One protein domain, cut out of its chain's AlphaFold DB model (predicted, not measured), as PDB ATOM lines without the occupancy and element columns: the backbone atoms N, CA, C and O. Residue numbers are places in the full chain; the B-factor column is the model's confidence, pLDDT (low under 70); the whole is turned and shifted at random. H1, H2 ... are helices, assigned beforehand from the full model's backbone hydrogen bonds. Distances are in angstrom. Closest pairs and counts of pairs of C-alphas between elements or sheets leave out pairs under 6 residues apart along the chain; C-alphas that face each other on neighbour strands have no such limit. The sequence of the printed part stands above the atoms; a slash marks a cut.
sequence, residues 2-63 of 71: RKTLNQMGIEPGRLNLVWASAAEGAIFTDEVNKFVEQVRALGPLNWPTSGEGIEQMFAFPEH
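This is residues 2 to 63 of the 71 residues of the protein "FlpD domain-containing protein" of Chloroflexi bacterium RBG_19FT_COMBO_47_9 (UniProt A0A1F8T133). A long helix, H2, and a short one, H3, follow each other along a thin rod, while the stretch before H2 runs alongside it and folds back into it at residues 21 to 24, with short H1 at its far end. The helices keep clear of each other. The printed part has 62 residues with three named helices, H1, H2, H3 in chain order, and no named strand: all helix. It is extended, with a radius of gyration of the C-alphas of 16.8 A and spans of 60 by 22 by 18 A.

Find C-alpha 25 at (-45.935, -20.939, -0.605); from there H2, residues 25 to 42, runs 25.7 A. H1 is residues 2 to 7. H3, residues 52 to 58, ends at (-29.429, 0.721, 34.847).

H2 is apart from H1 and from H3, and H1 and H3 are apart. In H1, H2 and H3 every O i to N i+4 pair is within hydrogen-bond range.

The farthest C-alphas, Ala 23 and His 63, are 61.1 A apart. The link H1 to H2 is long, 17 residues; H2 to H3 is short. Residues 21 to 26 stand free. The printed part has no cut; pLDDT is under 70 at residues 48 to 63.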
ATOM      1  N   ARG A   2     -41.080 -25.502  24.119       92.31
ATOM      2  CA  ARG A   2     -42.016 -24.711  24.958       92.31
ATOM      3  C   ARG A   2     -41.642 -24.631  26.448       92.31
ATOM      4  O   ARG A   2     -41.670 -23.551  27.020       92.31
ATOM      5  N   LYS A   3     -41.245 -25.756  27.058       93.94
ATOM      6  CA  LYS A   3     -40.802 -25.801  28.465       93.94
ATOM      7  C   LYS A   3     -39.562 -24.934  28.715       93.94
ATOM      8  O   LYS A   3     -39.552 -24.174  29.671       93.94
ATOM      9  N   THR A   4     -38.564 -25.025  27.839       95.12
ATOM     10  CA  THR A   4     -37.324 -24.240  27.917       95.12
ATOM     11  C   THR A   4     -37.594 -22.746  27.760       95.12
ATOM     12  O   THR A   4     -37.108 -21.966  28.562       95.12
ATOM     13  N   LEU A   5     -38.422 -22.351  26.787       92.94
ATOM     14  CA  LEU A   5     -38.796 -20.945  26.593       92.94
ATOM     15  C   LEU A   5     -39.479 -20.368  27.832       92.94
ATOM     16  O   LEU A   5     -39.090 -19.310  28.309       92.94
ATOM     17  N   ASN A   6     -40.415 -21.123  28.410       91.75
ATOM     18  CA  ASN A   6     -41.087 -20.699  29.630       91.75
ATOM     19  C   ASN A   6     -40.101 -20.551  30.808       91.75
ATOM     20  O   ASN A   6     -40.185 -19.600  31.572       91.75
ATOM     21  N   GLN A   7     -39.119 -21.453  30.928       92.44
ATOM     22  CA  GLN A   7     -38.052 -21.349  31.936       92.44
ATOM     23  C   GLN A   7     -37.140 -20.132  31.728       92.44
ATOM     24  O   GLN A   7     -36.569 -19.635  32.692       92.44
ATOM     25  N   MET A   8     -37.010 -19.652  30.493       89.31
ATOM     26  CA  MET A   8     -36.267 -18.437  30.156       89.31
ATOM     27  C   MET A   8     -37.105 -17.160  30.324       89.31
ATOM     28  O   MET A   8     -36.592 -16.082  30.061       89.31
ATOM     29  N   GLY A   9     -38.377 -17.259  30.731       88.50
ATOM     30  CA  GLY A   9     -39.281 -16.108  30.829       88.50
ATOM     31  C   GLY A   9     -39.832 -15.631  29.482       88.50
ATOM     32  O   GLY A   9     -40.314 -14.509  29.388       88.50
ATOM     33  N   ILE A  10     -39.761 -16.464  28.441       90.56
ATOM     34  CA  ILE A  10     -40.307 -16.172  27.112       90.56
ATOM     35  C   ILE A  10     -41.654 -16.880  26.967       90.56
ATOM     36  O   ILE A  10     -41.761 -18.097  27.154       90.56
ATOM     37  N   GLU A  11     -42.683 -16.134  26.575       92.69
ATOM     38  CA  GLU A  11     -44.021 -16.665  26.353       92.69
ATOM     39  C   GLU A  11     -43.981 -17.726  25.238       92.69
ATOM     40  O   GLU A  11     -43.555 -17.433  24.116       92.69
ATOM     41  N   PRO A  12     -44.456 -18.965  25.484       93.12
ATOM     42  CA  PRO A  12     -44.376 -20.044  24.499       93.12
ATOM     43  C   PRO A  12     -45.051 -19.741  23.154       93.12
ATOM     44  O   PRO A  12     -44.696 -20.356  22.152       93.12
ATOM     45  N   GLY A  13     -46.010 -18.807  23.135       93.75
ATOM     46  CA  GLY A  13     -46.688 -18.326  21.929       93.75
ATOM     47  C   GLY A  13     -45.808 -17.488  20.995       93.75
ATOM     48  O   GLY A  13     -46.218 -17.229  19.873       93.75
ATOM     49  N   ARG A  14     -44.590 -17.106  21.408       94.75
ATOM     50  CA  ARG A  14     -43.605 -16.412  20.557       94.75
ATOM     51  C   ARG A  14     -42.778 -17.357  19.676       94.75
ATOM     52  O   ARG A  14     -41.866 -16.906  18.990       94.75
ATOM     53  N   LEU A  15     -43.080 -18.659  19.677       95.06
ATOM     54  CA  LEU A  15     -42.481 -19.652  18.782       95.06
ATOM     55  C   LEU A  15     -43.581 -20.443  18.064       95.06
ATOM     56  O   LEU A  15     -44.301 -21.214  18.703       95.06
ATOM     57  N   ASN A  16     -43.636 -20.329  16.736       95.44
ATOM     58  CA  ASN A  16     -44.469 -21.171  15.878       95.44
ATOM     59  C   ASN A  16     -43.584 -22.053  14.983       95.44
ATOM     60  O   ASN A  16     -42.717 -21.542  14.277       95.44
ATOM     61  N   LEU A  17     -43.769 -23.376  15.046       95.44
ATOM     62  CA  LEU A  17     -43.019 -24.339  14.235       95.44
ATOM     63  C   LEU A  17     -43.948 -24.929  13.186       95.44
ATOM     64  O   LEU A  17     -44.913 -25.614  13.522       95.44
ATOM     65  N   VAL A  18     -43.594 -24.707  11.928       94.88
ATOM     66  CA  VAL A  18     -44.396 -25.087  10.771       94.88
ATOM     67  C   VAL A  18     -43.479 -25.767   9.768       94.88
ATOM     68  O   VAL A  18     -42.339 -25.342   9.577       94.88
ATOM     69  N   TRP A  19     -43.978 -26.816   9.126       95.31
ATOM     70  CA  TRP A  19     -43.295 -27.482   8.026       95.31
ATOM     71  C   TRP A  19     -44.034 -27.135   6.741       95.31
ATOM     72  O   TRP A  19     -45.215 -27.442   6.616       95.31
ATOM     73  N   ALA A  20     -43.338 -26.485   5.816       94.88
ATOM     74  CA  ALA A  20     -43.835 -26.192   4.482       94.88
ATOM     75  C   ALA A  20     -42.727 -26.528   3.483       94.88
ATOM     76  O   ALA A  20     -41.565 -26.161   3.673       94.88
ATOM     77  N   SER A  21     -43.076 -27.268   2.441       97.31
ATOM     78  CA  SER A  21     -42.190 -27.547   1.318       97.31
ATOM     79  C   SER A  21     -42.045 -26.321   0.413       97.31
ATOM     80  O   SER A  21     -42.812 -25.362   0.490       97.31
ATOM     81  N   ALA A  22     -41.082 -26.363  -0.512       96.06
ATOM     82  CA  ALA A  22     -40.852 -25.274  -1.465       96.06
ATOM     83  C   ALA A  22     -42.063 -24.976  -2.377       96.06
ATOM     84  O   ALA A  22     -42.160 -23.879  -2.918       96.06
ATOM     85  N   ALA A  23     -42.984 -25.933  -2.545       97.75
ATOM     86  CA  ALA A  23     -44.199 -25.764  -3.342       97.75
ATOM     87  C   ALA A  23     -45.380 -25.182  -2.538       97.75
ATOM     88  O   ALA A  23     -46.383 -24.777  -3.118       97.75
ATOM     89  N   GLU A  24     -45.276 -25.108  -1.210       97.50
ATOM     90  CA  GLU A  24     -46.374 -24.746  -0.306       97.50
ATOM     91  C   GLU A  24     -46.335 -23.266   0.106       97.50
ATOM     92  O   GLU A  24     -46.576 -22.906   1.259       97.50
ATOM     93  N   GLY A  25     -46.058 -22.379  -0.856       97.00
ATOM     94  CA  GLY A  25     -45.935 -20.939  -0.605       97.00
ATOM     95  C   GLY A  25     -47.186 -20.318   0.028       97.00
ATOM     96  O   GLY A  25     -47.067 -19.526   0.957       97.00
ATOM     97  N   ALA A  26     -48.382 -20.732  -0.405       97.69
ATOM     98  CA  ALA A  26     -49.640 -20.240   0.163       97.69
ATOM     99  C   ALA A  26     -49.789 -20.599   1.654       97.69
ATOM    100  O   ALA A  26     -50.161 -19.746   2.456       97.69
ATOM    101  N   ILE A  27     -49.423 -21.829   2.039       96.69
ATOM    102  CA  ILE A  27     -49.456 -22.275   3.441       96.69
ATOM    103  C   ILE A  27     -48.476 -21.450   4.277       96.69
ATOM    104  O   ILE A  27     -48.831 -20.986   5.358       96.69
ATOM    105  N   PHE A  28     -47.261 -21.225   3.766       96.81
ATOM    106  CA  PHE A  28     -46.270 -20.394   4.447       96.81
ATOM    107  C   PHE A  28     -46.775 -18.962   4.660       96.81
ATOM    108  O   PHE A  28     -46.699 -18.447   5.774       96.81
ATOM    109  N   THR A  29     -47.323 -18.326   3.619       97.94
ATOM    110  CA  THR A  29     -47.853 -16.959   3.708       97.94
ATOM    111  C   THR A  29     -48.974 -16.854   4.738       97.94
ATOM    112  O   THR A  29     -48.930 -15.967   5.593       97.94
ATOM    113  N   ASP A  30     -49.944 -17.766   4.703       98.19
ATOM    114  CA  ASP A  30     -51.065 -17.762   5.643       98.19
ATOM    115  C   ASP A  30     -50.598 -17.937   7.088       98.19
ATOM    116  O   ASP A  30     -51.078 -17.251   7.995       98.19
ATOM    117  N   GLU A  31     -49.646 -18.840   7.313       97.94
ATOM    118  CA  GLU A  31     -49.166 -19.148   8.653       97.94
ATOM    119  C   GLU A  31     -48.280 -18.035   9.226       97.94
ATOM    120  O   GLU A  31     -48.405 -17.694  10.404       97.94
ATOM    121  N   VAL A  32     -47.458 -17.388   8.392       97.69
ATOM    122  CA  VAL A  32     -46.700 -16.190   8.787       97.69
ATOM    123  C   VAL A  32     -47.647 -15.046   9.134       97.69
ATOM    124  O   VAL A  32     -47.475 -14.425  10.182       97.69
ATOM    125  N   ASN A  33     -48.671 -14.791   8.315       98.50
ATOM    126  CA  ASN A  33     -49.640 -13.726   8.583       98.50
ATOM    127  C   ASN A  33     -50.351 -13.941   9.926       98.50
ATOM    128  O   ASN A  33     -50.390 -13.032  10.757       98.50
ATOM    129  N   LYS A  34     -50.843 -15.158  10.188       98.31
ATOM    130  CA  LYS A  34     -51.468 -15.507  11.477       98.31
ATOM    131  C   LYS A  34     -50.503 -15.339  12.644       98.31
ATOM    132  O   LYS A  34     -50.884 -14.797  13.680       98.31
ATOM    133  N   PHE A  35     -49.262 -15.791  12.486       98.31
ATOM    134  CA  PHE A  35     -48.265 -15.705  13.545       98.31
ATOM    135  C   PHE A  35     -47.892 -14.254  13.868       98.31
ATOM    136  O   PHE A  35     -47.746 -13.902  15.036       98.31
ATOM    137  N   VAL A  36     -47.817 -13.383  12.861       98.12
ATOM    138  CA  VAL A  36     -47.596 -11.949  13.072       98.12
ATOM    139  C   VAL A  36     -48.728 -11.342  13.908       98.12
ATOM    140  O   VAL A  36     -48.437 -10.615  14.857       98.12
ATOM    141  N   GLU A  37     -49.997 -11.670  13.635       98.44
ATOM    142  CA  GLU A  37     -51.112 -11.189  14.468       98.44
ATOM    143  C   GLU A  37     -51.039 -11.718  15.907       98.44
ATOM    144  O   GLU A  37     -51.274 -10.969  16.856       98.44
ATOM    145  N   GLN A  38     -50.649 -12.982  16.093       97.38
ATOM    146  CA  GLN A  38     -50.440 -13.556  17.427       97.38
ATOM    147  C   GLN A  38     -49.344 -12.807  18.195       97.38
ATOM    148  O   GLN A  38     -49.531 -12.473  19.364       97.38
ATOM    149  N   VAL A  39     -48.220 -12.491  17.544       96.44
ATOM    150  CA  VAL A  39     -47.128 -11.726  18.163       96.44
ATOM    151  C   VAL A  39     -47.555 -10.287  18.460       96.44
ATOM    152  O   VAL A  39     -47.222  -9.779  19.529       96.44
ATOM    153  N   ARG A  40     -48.334  -9.638  17.580       96.50
ATOM    154  CA  ARG A  40     -48.892  -8.302  17.862       96.50
ATOM    155  C   ARG A  40     -49.796  -8.313  19.089       96.50
ATOM    156  O   ARG A  40     -49.680  -7.416  19.916       96.50
ATOM    157  N   ALA A  41     -50.640  -9.333  19.237       96.81
ATOM    158  CA  ALA A  41     -51.507  -9.482  20.403       96.81
ATOM    159  C   ALA A  41     -50.723  -9.709  21.712       96.81
ATOM    160  O   ALA A  41     -51.161  -9.263  22.769       96.81
ATOM    161  N   LEU A  42     -49.557 -10.363  21.646       94.38
ATOM    162  CA  LEU A  42     -48.652 -10.536  22.792       94.38
ATOM    163  C   LEU A  42     -47.879  -9.259  23.160       94.38
ATOM    164  O   LEU A  42     -47.292  -9.196  24.239       94.38
ATOM    165  N   GLY A  43     -47.838  -8.258  22.278       91.88
ATOM    166  CA  GLY A  43     -47.074  -7.033  22.494       91.88
ATOM    167  C   GLY A  43     -45.549  -7.241  22.481       91.88
ATOM    168  O   GLY A  43     -45.056  -8.348  22.210       91.88
ATOM    169  N   PRO A  44     -44.771  -6.174  22.732       89.31
ATOM    170  CA  PRO A  44     -43.314  -6.246  22.760       89.31
ATOM    171  C   PRO A  44     -42.824  -7.208  23.850       89.31
ATOM    172  O   PRO A  44     -43.429  -7.341  24.911       89.31
ATOM    173  N   LEU A  45     -41.715  -7.892  23.576       85.75
ATOM    174  CA  LEU A  45     -41.031  -8.695  24.583       85.75
ATOM    175  C   LEU A  45     -40.263  -7.741  25.505       85.75
ATOM    176  O   LEU A  45     -39.314  -7.099  25.065       85.75
ATOM    177  N   ASN A  46     -40.652  -7.672  26.777       74.38
ATOM    178  CA  ASN A  46     -39.998  -6.837  27.789       74.38
ATOM    179  C   ASN A  46     -38.729  -7.518  28.322       74.38
ATOM    180  O   ASN A  46     -38.606  -7.820  29.507       74.38
ATOM    181  N   TRP A  47     -37.804  -7.839  27.418       76.56
ATOM    182  CA  TRP A  47     -36.537  -8.453  27.782       76.56
ATOM    183  C   TRP A  47     -35.599  -7.395  28.390       76.56
ATOM    184  O   TRP A  47     -35.563  -6.272  27.879       76.56
ATOM    185  N   PRO A  48     -34.786  -7.728  29.414       68.75
ATOM    186  CA  PRO A  48     -33.929  -6.754  30.103       68.75
ATOM    187  C   PRO A  48     -32.974  -5.974  29.192       68.75
ATOM    188  O   PRO A  48     -32.518  -4.899  29.545       68.75
ATOM    189  N   THR A  49     -32.659  -6.496  28.007       68.19
ATOM    190  CA  THR A  49     -31.751  -5.845  27.048       68.19
ATOM    191  C   THR A  49     -32.465  -5.260  25.825       68.19
ATOM    192  O   THR A  49     -31.815  -4.998  24.816       68.19
ATOM    193  N   SER A  50     -33.789  -5.089  25.864       65.56
ATOM    194  CA  SER A  50     -34.576  -4.530  24.754       65.56
ATOM    195  C   SER A  50     -35.454  -3.365  25.206       65.56
ATOM    196  O   SER A  50     -36.091  -3.455  26.253       65.56
ATOM    197  N   GLY A  51     -35.534  -2.301  24.398       67.31
ATOM    198  CA  GLY A  51     -36.405  -1.148  24.662       67.31
ATOM    199  C   GLY A  51     -36.166  -0.525  26.044       67.31
ATOM    200  O   GLY A  51     -35.023  -0.267  26.415       67.31
ATOM    201  N   GLU A  52     -37.242  -0.343  26.813       58.38
ATOM    202  CA  GLU A  52     -37.236   0.163  28.199       58.38
ATOM    203  C   GLU A  52     -36.474  -0.733  29.195       58.38
ATOM    204  O   GLU A  52     -36.163  -0.303  30.303       58.38
ATOM    205  N   GLY A  53     -36.145  -1.976  28.823       62.09
ATOM    206  CA  GLY A  53     -35.411  -2.903  29.685       62.09
ATOM    207  C   GLY A  53     -34.001  -2.416  30.023       62.09
ATOM    208  O   GLY A  53     -33.556  -2.603  31.152       62.09
ATOM    209  N   ILE A  54     -33.323  -1.731  29.089       61.12
ATOM    210  CA  ILE A  54     -31.993  -1.151  29.345       61.12
ATOM    211  C   ILE A  54     -32.099  -0.035  30.389       61.12
ATOM    212  O   ILE A  54     -31.325  -0.015  31.343       61.12
ATOM    213  N   GLU A  55     -33.085   0.851  30.242       61.88
ATOM    214  CA  GLU A  55     -33.368   1.918  31.212       61.88
ATOM    215  C   GLU A  55     -33.634   1.327  32.602       61.88
ATOM    216  O   GLU A  55     -33.033   1.752  33.580       61.88
ATOM    217  N   GLN A  56     -34.458   0.279  32.695       63.88
ATOM    218  CA  GLN A  56     -34.779  -0.397  33.959       63.88
ATOM    219  C   GLN A  56     -33.580  -1.152  34.561       63.88
ATOM    220  O   GLN A  56     -33.440  -1.204  35.781       63.88
ATOM    221  N   MET A  57     -32.702  -1.719  33.729       63.59
ATOM    222  CA  MET A  57     -31.509  -2.457  34.163       63.59
ATOM    223  C   MET A  57     -30.441  -1.542  34.780       63.59
ATOM    224  O   MET A  57     -29.717  -1.973  35.677       63.59
ATOM    225  N   PHE A  58     -30.354  -0.290  34.322       64.75
ATOM    226  CA  PHE A  58     -29.429   0.721  34.847       64.75
ATOM    227  C   PHE A  58     -30.121   1.808  35.682       64.75
ATOM    228  O   PHE A  58     -29.461   2.756  36.112       64.75
ATOM    229  N   ALA A  59     -31.425   1.678  35.942       64.75
ATOM    230  CA  ALA A  59     -32.160   2.592  36.799       64.75
ATOM    231  C   ALA A  59     -31.606   2.508  38.226       64.75
ATOM    232  O   ALA A  59     -31.843   1.544  38.957       64.75
ATOM    233  N   PHE A  60     -30.862   3.534  38.635       59.44
ATOM    234  CA  PHE A  60     -30.452   3.696  40.023       59.44
ATOM    235  C   PHE A  60     -31.688   4.073  40.842       59.44
ATOM    236  O   PHE A  60     -32.291   5.117  40.580       59.44
ATOM    237  N   PRO A  61     -32.104   3.255  41.821       67.19
ATOM    238  CA  PRO A  61     -33.267   3.592  42.621       67.19
ATOM    239  C   PRO A  61     -32.979   4.868  43.426       67.19
ATOM    240  O   PRO A  61     -31.873   5.035  43.937       67.19
ATOM    241  N   GLU A  62     -33.967   5.761  43.562       63.50
ATOM    242  CA  GLU A  62     -33.787   7.106  44.152       63.50
ATOM    243  C   GLU A  62     -33.091   7.100  45.522       63.50
ATOM    244  O   GLU A  62     -32.356   8.026  45.852       63.50
ATOM    245  N   HIS A  63     -33.268   6.038  46.314       69.06
ATOM    246  CA  HIS A  63     -32.627   5.889  47.624       69.06
ATOM    247  C   HIS A  63     -31.100   5.681  47.570       69.06
ATOM    248  O   HIS A  63     -30.445   5.786  48.604       69.06
TER     249      HIS A  63